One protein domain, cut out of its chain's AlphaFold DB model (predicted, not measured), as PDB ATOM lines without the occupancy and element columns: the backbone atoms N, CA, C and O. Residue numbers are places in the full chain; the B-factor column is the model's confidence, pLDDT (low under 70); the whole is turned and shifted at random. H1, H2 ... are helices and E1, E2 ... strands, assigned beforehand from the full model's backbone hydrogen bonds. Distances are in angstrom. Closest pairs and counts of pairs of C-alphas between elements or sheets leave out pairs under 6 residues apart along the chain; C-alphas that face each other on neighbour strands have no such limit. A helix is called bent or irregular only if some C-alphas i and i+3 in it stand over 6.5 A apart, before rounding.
ATOM      1  N   ASN A   4     282.324 318.505 296.109       87.94
ATOM      2  CA  ASN A   4     281.626 317.279 295.761       87.94
ATOM      3  C   ASN A   4     282.170 316.132 296.629       87.94
ATOM      4  O   ASN A   4     283.312 315.695 296.466       87.94
ATOM      5  N   ALA A   5     281.338 315.631 297.544       84.88
ATOM      6  CA  ALA A   5     281.688 314.565 298.484       84.88
ATOM      7  C   ALA A   5     282.118 313.251 297.799       84.88
ATOM      8  O   ALA A   5     282.910 312.489 298.349       84.88
ATOM      9  N   ARG A   6     281.630 312.979 296.578       84.44
ATOM     10  CA  ARG A   6     281.947 311.753 295.828       84.44
ATOM     11  C   ARG A   6     283.285 311.846 295.105       84.44
ATOM     12  O   ARG A   6     284.059 310.893 295.144       84.44
ATOM     13  N   SER A   7     283.550 312.963 294.428       84.56
ATOM     14  CA  SER A   7     284.800 313.166 293.679       84.56
ATOM     15  C   SER A   7     285.928 313.741 294.530       84.56
ATOM     16  O   SER A   7     287.084 313.667 294.116       84.56
ATOM     17  N   LYS A   8     285.623 314.267 295.726       84.31
ATOM     18  CA  LYS A   8     286.579 314.940 296.623       84.31
ATOM     19  C   LYS A   8     287.204 316.176 295.970       84.31
ATOM     20  O   LYS A   8     288.392 316.451 296.125       84.31
ATOM     21  N   VAL A   9     286.402 316.886 295.182       86.75
ATOM     22  CA  VAL A   9     286.827 318.013 294.349       86.75
ATOM     23  C   VAL A   9     286.137 319.280 294.829       86.75
ATOM     24  O   VAL A   9     284.934 319.283 295.089       86.75
ATOM     25  N   VAL A  10     286.900 320.368 294.918       87.12
ATOM     26  CA  VAL A  10     286.353 321.714 295.112       87.12
ATOM     27  C   VAL A  10     285.698 322.177 293.817       87.12
ATOM     28  O   VAL A  10     286.345 322.265 292.775       87.12
ATOM     29  N   VAL A  11     284.415 322.497 293.895       85.69
ATOM     30  CA  VAL A  11     283.613 322.993 292.775       85.69
ATOM     31  C   VAL A  11     282.959 324.269 293.252       85.69
ATOM     32  O   VAL A  11     282.288 324.232 294.271       85.69
ATOM     33  N   LEU A  12     283.148 325.402 292.579       82.56
ATOM     34  CA  LEU A  12     282.553 326.672 293.005       82.56
ATOM     35  C   LEU A  12     281.080 326.726 292.593       82.56
ATOM     36  O   LEU A  12     280.763 326.877 291.418       82.56
ATOM     37  N   LEU A  13     280.192 326.594 293.574       80.50
ATOM     38  CA  LEU A  13     278.745 326.577 293.397       80.50
ATOM     39  C   LEU A  13     278.103 327.620 294.324       80.50
ATOM     40  O   LEU A  13     277.298 327.285 295.190       80.50
ATOM     41  N   SER A  14     278.501 328.889 294.176       71.94
ATOM     42  CA  SER A  14     278.014 330.003 295.009       71.94
ATOM     43  C   SER A  14     276.493 330.151 294.972       71.94
ATOM     44  O   SER A  14     275.883 330.463 295.990       71.94
ATOM     45  N   GLU A  15     275.882 329.851 293.828       70.25
ATOM     46  CA  GLU A  15     274.440 330.004 293.616       70.25
ATOM     47  C   GLU A  15     273.586 328.918 294.282       70.25
ATOM     48  O   GLU A  15     272.364 329.057 294.328       70.25
ATOM     49  N   LEU A  16     274.179 327.850 294.837       71.56
ATOM     50  CA  LEU A  16     273.400 326.784 295.485       71.56
ATOM     51  C   LEU A  16     272.553 327.296 296.646       71.56
ATOM     52  O   LEU A  16     271.435 326.826 296.824       71.56
ATOM     53  N   LEU A  17     273.059 328.278 297.393       67.19
ATOM     54  CA  LEU A  17     272.330 328.879 298.512       67.19
ATOM     55  C   LEU A  17     271.088 329.655 298.057       67.19
ATOM     56  O   LEU A  17     270.151 329.809 298.834       67.19
ATOM     57  N   ASN A  18     271.069 330.104 296.801       67.56
ATOM     58  CA  ASN A  18     269.986 330.891 296.218       67.56
ATOM     59  C   ASN A  18     269.009 330.036 295.400       67.56
ATOM     60  O   ASN A  18     267.979 330.536 294.947       67.56
ATOM     61  N   THR A  19     269.326 328.759 295.162       65.06
ATOM     62  CA  THR A  19     268.516 327.904 294.294       65.06
ATOM     63  C   THR A  19     267.532 327.085 295.126       65.06
ATOM     64  O   THR A  19     267.934 326.347 296.021       65.06
ATOM     65  N   ALA A  20     266.239 327.152 294.802       55.94
ATOM     66  CA  ALA A  20     265.242 326.254 295.377       55.94
ATOM     67  C   ALA A  20     265.470 324.823 294.854       55.94
ATOM     68  O   ALA A  20     265.100 324.494 293.726       55.94
ATOM     69  N   ILE A  21     266.117 323.975 295.652       59.56
ATOM     70  CA  ILE A  21     266.323 322.561 295.317       59.56
ATOM     71  C   ILE A  21     265.084 321.782 295.771       59.56
ATOM     72  O   ILE A  21     264.743 321.774 296.950       59.56
ATOM     73  N   SER A  22     264.384 321.160 294.819       54.19
ATOM     74  CA  SER A  22     263.168 320.381 295.078       54.19
ATOM     75  C   SER A  22     263.492 318.964 295.568       54.19
ATOM     76  O   SER A  22     264.328 318.258 295.002       54.19
ATOM     77  N   ASP A  23     262.798 318.561 296.629       50.62
ATOM     78  CA  ASP A  23     263.147 317.481 297.556       50.62
ATOM     79  C   ASP A  23     262.600 316.099 297.142       50.62
ATOM     80  O   ASP A  23     261.740 315.514 297.799       50.62
ATOM     81  N   ARG A  24     263.021 315.572 295.982       51.47
ATOM     82  CA  ARG A  24     262.488 314.285 295.474       51.47
ATOM     83  C   ARG A  24     263.538 313.302 294.969       51.47
ATOM     84  O   ARG A  24     263.368 312.702 293.908       51.47
ATOM     85  N   GLN A  25     264.600 313.067 295.733       56.31
ATOM     86  CA  GLN A  25     265.469 311.912 295.489       56.31
ATOM     87  C   GLN A  25     265.767 311.145 296.776       56.31
ATOM     88  O   GLN A  25     266.073 311.724 297.813       56.31
ATOM     89  N   LYS A  26     265.688 309.809 296.688       51.62
ATOM     90  CA  LYS A  26     266.013 308.883 297.780       51.62
ATOM     91  C   LYS A  26     267.414 309.184 298.320       51.62
ATOM     92  O   LYS A  26     268.401 309.152 297.581       51.62
ATOM     93  N   MET A  27     267.493 309.441 299.622       52.09
ATOM     94  CA  MET A  27     268.739 309.669 300.346       52.09
ATOM     95  C   MET A  27     269.607 308.400 300.323       52.09
ATOM     96  O   MET A  27     269.394 307.464 301.084       52.09
ATOM     97  N   LEU A  28     270.603 308.348 299.435       59.50
ATOM     98  CA  LEU A  28     271.750 307.445 299.589       59.50
ATOM     99  C   LEU A  28     272.569 307.864 300.824       59.50
ATOM    100  O   LEU A  28     272.735 309.071 301.021       59.50
ATOM    101  N   PRO A  29     273.131 306.938 301.616       58.56
ATOM    102  CA  PRO A  29     273.968 307.300 302.753       58.56
ATOM    103  C   PRO A  29     275.181 308.129 302.296       58.56
ATOM    104  O   PRO A  29     275.847 307.810 301.305       58.56
ATOM    105  N   SER A  30     275.395 309.239 303.001       63.38
ATOM    106  CA  SER A  30     276.533 310.152 302.887       63.38
ATOM    107  C   SER A  30     277.382 309.951 304.139       63.38
ATOM    108  O   SER A  30     276.840 309.950 305.243       63.38
ATOM    109  N   ASP A  31     278.687 309.737 303.980       71.81
ATOM    110  CA  ASP A  31     279.624 309.782 305.106       71.81
ATOM    111  C   ASP A  31     279.986 311.251 305.358       71.81
ATOM    112  O   ASP A  31     280.999 311.780 304.881       71.81
ATOM    113  N   PHE A 132     274.341 319.533 299.885       80.56
ATOM    114  CA  PHE A 132     273.419 319.666 298.760       80.56
ATOM    115  C   PHE A 132     273.507 318.430 297.879       80.56
ATOM    116  O   PHE A 132     274.598 317.985 297.515       80.56
ATOM    117  N   ARG A 133     272.351 317.900 297.483       79.50
ATOM    118  CA  ARG A 133     272.264 316.827 296.493       79.50
ATOM    119  C   ARG A 133     271.813 317.422 295.180       79.50
ATOM    120  O   ARG A 133     270.694 317.907 295.064       79.50
ATOM    121  N   ILE A 134     272.711 317.392 294.209       79.62
ATOM    122  CA  ILE A 134     272.458 317.902 292.869       79.62
ATOM    123  C   ILE A 134     272.528 316.757 291.859       79.62
ATOM    124  O   ILE A 134     273.348 315.848 292.022       79.62
ATOM    125  N   PRO A 135     271.693 316.781 290.809       81.56
ATOM    126  CA  PRO A 135     271.816 315.827 289.723       81.56
ATOM    127  C   PRO A 135     273.154 316.032 289.003       81.56
ATOM    128  O   PRO A 135     273.514 317.147 288.616       81.56
ATOM    129  N   ALA A 136     273.883 314.938 288.805       86.44
ATOM    130  CA  ALA A 136     275.135 314.909 288.064       86.44
ATOM    131  C   ALA A 136     275.196 313.640 287.211       86.44
ATOM    132  O   ALA A 136     274.692 312.589 287.616       86.44
ATOM    133  N   VAL A 137     275.832 313.731 286.043       91.88
ATOM    134  CA  VAL A 137     276.138 312.549 285.226       91.88
ATOM    135  C   VAL A 137     277.535 312.078 285.603       91.88
ATOM    136  O   VAL A 137     278.493 312.840 285.491       91.88
ATOM    137  N   ALA A 138     277.646 310.840 286.078       92.88
ATOM    138  CA  ALA A 138     278.924 310.204 286.360       92.88
ATOM    139  C   ALA A 138     279.436 309.485 285.109       92.88
ATOM    140  O   ALA A 138     278.698 308.724 284.488       92.88
ATOM    141  N   ILE A 139     280.696 309.720 284.762       94.56
ATOM    142  CA  ILE A 139     281.359 309.131 283.599       94.56
ATOM    143  C   ILE A 139     282.611 308.421 284.101       94.56
ATOM    144  O   ILE A 139     283.443 309.026 284.781       94.56
ATOM    145  N   ASP A 140     282.738 307.143 283.766       95.81
ATOM    146  CA  ASP A 140     283.937 306.365 284.052       95.81
ATOM    147  C   ASP A 140     284.940 306.517 282.913       95.81
ATOM    148  O   ASP A 140     284.620 306.314 281.744       95.81
ATOM    149  N   VAL A 141     286.163 306.884 283.273       93.25
ATOM    150  CA  VAL A 141     287.284 307.064 282.358       93.25
ATOM    151  C   VAL A 141     288.378 306.095 282.770       93.25
ATOM    152  O   VAL A 141     288.969 306.237 283.841       93.25
ATOM    153  N   GLU A 142     288.653 305.106 281.927       95.75
ATOM    154  CA  GLU A 142     289.814 304.237 282.096       95.75
ATOM    155  C   GLU A 142     291.062 304.948 281.570       95.75
ATOM    156  O   GLU A 142     291.108 305.404 280.428       95.75
ATOM    157  N   ILE A 143     292.089 305.030 282.411       93.88
ATOM    158  CA  ILE A 143     293.418 305.484 282.022       93.88
ATOM    159  C   ILE A 143     294.364 304.300 282.138       93.88
ATOM    160  O   ILE A 143     294.480 303.681 283.198       93.88
ATOM    161  N   GLN A 144     295.063 304.020 281.044       93.56
ATOM    162  CA  GLN A 144     296.089 302.993 280.975       93.56
ATOM    163  C   GLN A 144     297.469 303.640 280.820       93.56
ATOM    164  O   GLN A 144     297.689 304.474 279.938       93.56
ATOM    165  N   ARG A 145     298.417 303.235 281.666       91.81
ATOM    166  CA  ARG A 145     299.835 303.606 281.580       91.81
ATOM    167  C   ARG A 145     300.677 302.339 281.700       91.81
ATOM    168  O   ARG A 145     300.662 301.678 282.727       91.81
ATOM    169  N   LYS A 146     301.447 302.022 280.652       88.44
ATOM    170  CA  LYS A 146     302.230 300.776 280.558       88.44
ATOM    171  C   LYS A 146     301.338 299.546 280.824       88.44
ATOM    172  O   LYS A 146     300.375 299.337 280.087       88.44
ATOM    173  N   ALA A 147     301.664 298.754 281.847       89.88
ATOM    174  CA  ALA A 147     300.917 297.568 282.255       89.88
ATOM    175  C   ALA A 147     299.742 297.883 283.197       89.88
ATOM    176  O   ALA A 147     298.880 297.032 283.392       89.88
ATOM    177  N   GLU A 148     299.680 299.098 283.742       94.81
ATOM    178  CA  GLU A 148     298.734 299.462 284.791       94.81
ATOM    179  C   GLU A 148     297.513 300.193 284.237       94.81
ATOM    180  O   GLU A 148     297.594 301.002 283.301       94.81
ATOM    181  N   LYS A 149     296.357 299.912 284.840       94.06
ATOM    182  CA  LYS A 149     295.059 300.478 284.469       94.06
ATOM    183  C   LYS A 149     294.331 300.979 285.695       94.06
ATOM    184  O   LYS A 149     294.306 300.322 286.732       94.06
ATOM    185  N   ARG A 150     293.671 302.125 285.558       95.00
ATOM    186  CA  ARG A 150     292.823 302.655 286.620       95.00
ATOM    187  C   ARG A 150     291.621 303.391 286.061       95.00
ATOM    188  O   ARG A 150     291.744 304.171 285.122       95.00
ATOM    189  N   ILE A 151     290.468 303.159 286.679       94.31
ATOM    190  CA  ILE A 151     289.221 303.844 286.346       94.31
ATOM    191  C   ILE A 151     289.068 305.063 287.253       94.31
ATOM    192  O   ILE A 151     289.183 304.976 288.479       94.31
ATOM    193  N   PHE A 152     288.779 306.206 286.641       92.62
ATOM    194  CA  PHE A 152     288.429 307.442 287.319       92.62
ATOM    195  C   PHE A 152     287.000 307.821 287.003       92.62
ATOM    196  O   PHE A 152     286.606 307.883 285.845       92.62
ATOM    197  N   ARG A 153     286.242 308.141 288.047       93.25
ATOM    198  CA  ARG A 153     284.897 308.676 287.895       93.25
ATOM    199  C   ARG A 153     284.949 310.194 287.885       93.25
ATOM    200  O   ARG A 153     285.302 310.810 288.893       93.25
ATOM    201  N   VAL A 154     284.599 310.783 286.751       92.94
ATOM    202  CA  VAL A 154     284.434 312.229 286.576       92.94
ATOM    203  C   VAL A 154     282.949 312.569 286.513       92.94
ATOM    204  O   VAL A 154     282.119 311.719 286.194       92.94
ATOM    205  N   TYR A 155     282.603 313.807 286.849       92.62
ATOM    206  CA  TYR A 155     281.211 314.229 286.953       92.62
ATOM    207  C   TYR A 155     280.951 315.395 286.010       92.62
ATOM    208  O   TYR A 155     281.694 316.373 286.006       92.62
ATOM    209  N   TRP A 156     279.883 315.305 285.228       92.00
ATOM    210  CA  TRP A 156     279.294 316.463 284.573       92.00
ATOM    211  C   TRP A 156     278.325 317.131 285.545       92.00
ATOM    212  O   TRP A 156     277.321 316.535 285.954       92.00
ATOM    213  N   ASN A 157     278.627 318.373 285.908       88.19
ATOM    214  CA  ASN A 157     277.801 319.168 286.796       88.19
ATOM    215  C   ASN A 157     276.700 319.863 285.983       88.19
ATOM    216  O   ASN A 157     276.975 320.781 285.205       88.19
ATOM    217  N   ALA A 158     275.449 319.430 286.161       85.12
ATOM    218  CA  ALA A 158     274.314 319.943 285.391       85.12
ATOM    219  C   ALA A 158     274.014 321.426 285.676       85.12
ATOM    220  O   ALA A 158     273.587 322.144 284.773       85.12
ATOM    221  N   MET A 159     274.294 321.895 286.897       83.19
ATOM    222  CA  MET A 159     274.106 323.294 287.298       83.19
ATOM    223  C   MET A 159     275.118 324.208 286.602       83.19
ATOM    224  O   MET A 159     274.753 325.248 286.061       83.19
ATOM    225  N   LEU A 160     276.390 323.797 286.564       84.75
ATOM    226  CA  LEU A 160     277.460 324.561 285.912       84.75
ATOM    227  C   LEU A 160     277.537 324.342 284.399       84.75
ATOM    228  O   LEU A 160     278.253 325.083 283.724       84.75
ATOM    229  N   LYS A 161     276.843 323.320 283.878       88.38
ATOM    230  CA  LYS A 161     276.931 322.844 282.487       88.38
ATOM    231  C   LYS A 161     278.383 322.613 282.047       88.38
ATOM    232  O   LYS A 161     278.781 323.007 280.952       88.38
ATOM    233  N   LYS A 162     279.192 322.035 282.940       90.50
ATOM    234  CA  LYS A 162     280.631 321.795 282.750       90.50
ATOM    235  C   LYS A 162     281.053 320.504 283.447       90.50
ATOM    236  O   LYS A 162     280.434 320.085 284.426       90.50
ATOM    237  N   MET A 163     282.147 319.911 282.970       91.12
ATOM    238  CA  MET A 163     282.833 318.840 283.693       91.12
ATOM    239  C   MET A 163     283.453 319.385 284.978       91.12
ATOM    240  O   MET A 163     284.043 320.466 284.983       91.12
ATOM    241  N   GLU A 164     283.348 318.625 286.059       92.12
ATOM    242  CA  GLU A 164     284.099 318.883 287.278       92.12
ATOM    243  C   GLU A 164     285.569 318.490 287.081       92.12
ATOM    244  O   GLU A 164     285.860 317.493 286.407       92.12
ATOM    245  N   PRO A 165     286.513 319.254 287.654       91.69
ATOM    246  CA  PRO A 165     287.918 318.876 287.632       91.69
ATOM    247  C   PRO A 165     288.152 317.598 288.450       91.69
ATOM    248  O   PRO A 165     287.301 317.173 289.225       91.69
ATOM    249  N   MET A 166     289.331 316.991 288.323       91.06
ATOM    250  CA  MET A 166     289.775 315.957 289.272       91.06
ATOM    251  C   MET A 166     290.665 316.585 290.350       91.06
ATOM    252  O   MET A 166     291.125 317.719 290.201       91.06
ATOM    253  N   SER A 167     290.924 315.854 291.435       90.56
ATOM    254  CA  SER A 167     291.861 316.245 292.492       90.56
ATOM    255  C   SER A 167     293.190 315.494 292.370       90.56
ATOM    256  O   SER A 167     293.237 314.298 292.046       90.56
ATOM    257  N   CYS A 168     294.285 316.215 292.627       90.88
ATOM    258  CA  CYS A 168     295.616 315.627 292.738       90.88
ATOM    259  C   CYS A 168     295.688 314.683 293.943       90.88
ATOM    260  O   CYS A 168     295.280 315.064 295.036       90.88
ATOM    261  N   SER A 169     296.283 313.502 293.771       90.12
ATOM    262  CA  SER A 169     296.480 312.534 294.858       90.12
ATOM    263  C   SER A 169     297.421 313.027 295.963       90.12
ATOM    264  O   SER A 169     297.346 312.525 297.077       90.12
ATOM    265  N   ARG A 170     298.288 314.012 295.677       89.25
ATOM    266  CA  ARG A 170     299.308 314.516 296.612       89.25
ATOM    267  C   ARG A 170     298.910 315.810 297.321       89.25
ATOM    268  O   ARG A 170     299.007 315.889 298.535       89.25
ATOM    269  N   CYS A 171     298.501 316.839 296.575       87.56
ATOM    270  CA  CYS A 171     298.217 318.168 297.141       87.56
ATOM    271  C   CYS A 171     296.731 318.544 297.158       87.56
ATOM    272  O   CYS A 171     296.399 319.679 297.504       87.56
ATOM    273  N   LEU A 172     295.850 317.641 296.706       87.38
ATOM    274  CA  LEU A 172     294.398 317.838 296.586       87.38
ATOM    275  C   LEU A 172     293.960 319.024 295.711       87.38
ATOM    276  O   LEU A 172     292.766 319.292 295.587       87.38
ATOM    277  N   ARG A 173     294.896 319.709 295.040       87.88
ATOM    278  CA  ARG A 173     294.574 320.772 294.090       87.88
ATOM    279  C   ARG A 173     293.712 320.208 292.965       87.88
ATOM    280  O   ARG A 173     294.036 319.172 292.375       87.88
ATOM    281  N   THR A 174     292.646 320.931 292.662       89.69
ATOM    282  CA  THR A 174     291.751 320.634 291.552       89.69
ATOM    283  C   THR A 174     292.337 321.149 290.246       89.69
ATOM    284  O   THR A 174     292.822 322.279 290.184       89.69
ATOM    285  N   SER A 175     292.310 320.334 289.199       90.62
ATOM    286  CA  SER A 175     292.819 320.694 287.872       90.62
ATOM    287  C   SER A 175     292.036 319.942 286.794       90.62
ATOM    288  O   SER A 175     291.343 318.974 287.085       90.62
ATOM    289  N   PHE A 176     292.147 320.371 285.542       90.69
ATOM    290  CA  PHE A 176     291.773 319.546 284.384       90.69
ATOM    291  C   PHE A 176     292.996 318.881 283.745       90.69
ATOM    292  O   PHE A 176     292.876 317.868 283.066       90.69
ATOM    293  N   ASN A 177     294.185 319.418 284.024       91.06
ATOM    294  CA  ASN A 177     295.452 318.936 283.500       91.06
ATOM    295  C   ASN A 177     296.158 318.096 284.562       91.06
ATOM    296  O   ASN A 177     296.514 318.616 285.630       91.06
ATOM    297  N   PHE A 178     296.360 316.816 284.253       92.00
ATOM    298  CA  PHE A 178     297.008 315.846 285.126       92.00
ATOM    299  C   PHE A 178     298.051 315.026 284.387       92.00
ATOM    300  O   PHE A 178     297.879 314.653 283.228       92.00
ATOM    301  N   TRP A 179     299.102 314.701 285.127       92.62
ATOM    302  CA  TRP A 179     300.027 313.629 284.812       92.62
ATOM    303  C   TRP A 179     299.620 312.385 285.597       92.62
ATOM    304  O   TRP A 179     299.019 312.487 286.667       92.62
ATOM    305  N   PHE A 180     299.942 311.215 285.058       93.62
ATOM    306  CA  PHE A 180     299.650 309.933 285.690       93.62
ATOM    307  C   PHE A 180     300.962 309.198 285.910       93.62
ATOM    308  O   PHE A 180     301.758 309.098 284.971       93.62
ATOM    309  N   THR A 181     301.189 308.710 287.130       92.06
ATOM    310  CA  THR A 181     302.373 307.895 287.439       92.06
ATOM    311  C   THR A 181     302.361 306.602 286.627       92.06
ATOM    312  O   THR A 181     301.306 306.111 286.223       92.06
ATOM    313  N   ASN A 182     303.542 306.043 286.364       89.69
ATOM    314  CA  ASN A 182     303.650 304.810 285.586       89.69
ATOM    315  C   ASN A 182     303.230 303.568 286.379       89.69
ATOM    316  O   ASN A 182     302.712 302.637 285.775       89.69
ATOM    317  N   ASP A 183     303.457 303.570 287.695       87.94
ATOM    318  CA  ASP A 183     303.352 302.360 288.520       87.94
ATOM    319  C   ASP A 183     301.990 302.228 289.215       87.94
ATOM    320  O   ASP A 183     301.534 301.130 289.488       87.94
ATOM    321  N   THR A 184     301.321 303.346 289.515       89.56
ATOM    322  CA  THR A 184     300.040 303.361 290.257       89.56
ATOM    323  C   THR A 184     298.927 304.124 289.538       89.56
ATOM    324  O   THR A 184     297.788 304.203 290.020       89.56
ATOM    325  N   VAL A 185     299.253 304.723 288.384       92.62
ATOM    326  CA  VAL A 185     298.372 305.599 287.598       92.62
ATOM    327  C   VAL A 185     297.769 306.712 288.468       92.62
ATOM    328  O   VAL A 185     296.629 307.125 288.298       92.62
ATOM    329  N   ASP A 186     298.511 307.216 289.452       92.81
ATOM    330  CA  ASP A 186     298.042 308.272 290.345       92.81
ATOM    331  C   ASP A 186     298.055 309.638 289.659       92.81
ATOM    332  O   ASP A 186     299.010 310.008 288.977       92.81
ATOM    333  N   ARG A 187     296.994 310.416 289.896       93.00
ATOM    334  CA  ARG A 187     296.790 311.751 289.318       93.00
ATOM    335  C   ARG A 187     297.668 312.793 290.010       93.00
ATOM    336  O   ARG A 187     297.406 313.178 291.152       93.00
ATOM    337  N   GLN A 188     298.641 313.347 289.302       93.94
ATOM    338  CA  GLN A 188     299.508 314.415 289.796       93.94
ATOM    339  C   GLN A 188     299.275 315.717 289.029       93.94
ATOM    340  O   GLN A 188     299.254 315.739 287.799       93.94
ATOM    341  N   CYS A 189     299.057 316.819 289.751       91.50
ATOM    342  CA  CYS A 189     298.962 318.131 289.116       91.50
ATOM    343  C   CYS A 189     300.344 318.581 288.617       91.50
ATOM    344  O   CYS A 189     301.371 318.046 289.039       91.50
TER     345      CYS A 189
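This is residues 4 to 31 and 132 to 189 of the 194 residues of an uncharacterized protein of Planctomycetes bacterium (UniProt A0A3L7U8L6). Little regular structure surrounds one long hairpin, E1 and E2; residues 158 to 189 fold back along it in loops, and the short helix H1 lies toward the end away from its turn. The printed part has 86 residues, 25 of them in named elements, in the order H1, E1, E2; the class is mostly strand, the two-stranded sheet antiparallel. The whole is loose, radius of gyration of the C-alphas 15.0 A, and elongated, spanning 47 by 24 by 24 A.

E1, residues 136 to 145, runs 27.9 A from C-alpha 136 at (275.135, 314.909, 288.064). E2, residues 148 to 157, runs 28.8 A to C-alpha 157 at (277.801, 319.168, 286.796). H1, residues 14 to 18, spans 8.2 A and is only just irregular: C-alphas 14 and 17 are 6.8 A apart.

E1 and E2 form a hairpin over a tight link, antiparallel at 157 degrees; N 139 and O 154 are 2.8 A apart, within hydrogen-bond range. Residues 156 to 157 of E2 pair antiparallel with 162 to 163. H1 and E2 are apart. H1 has 0 of 1 O i to N i+4 pairs within range and 1 of 2 O i to N i+3.

Residues 32 to 131 are not printed; C-alphas 31 and 132 are 13.3 A apart. Residues 17 to 30 have pLDDT under 70.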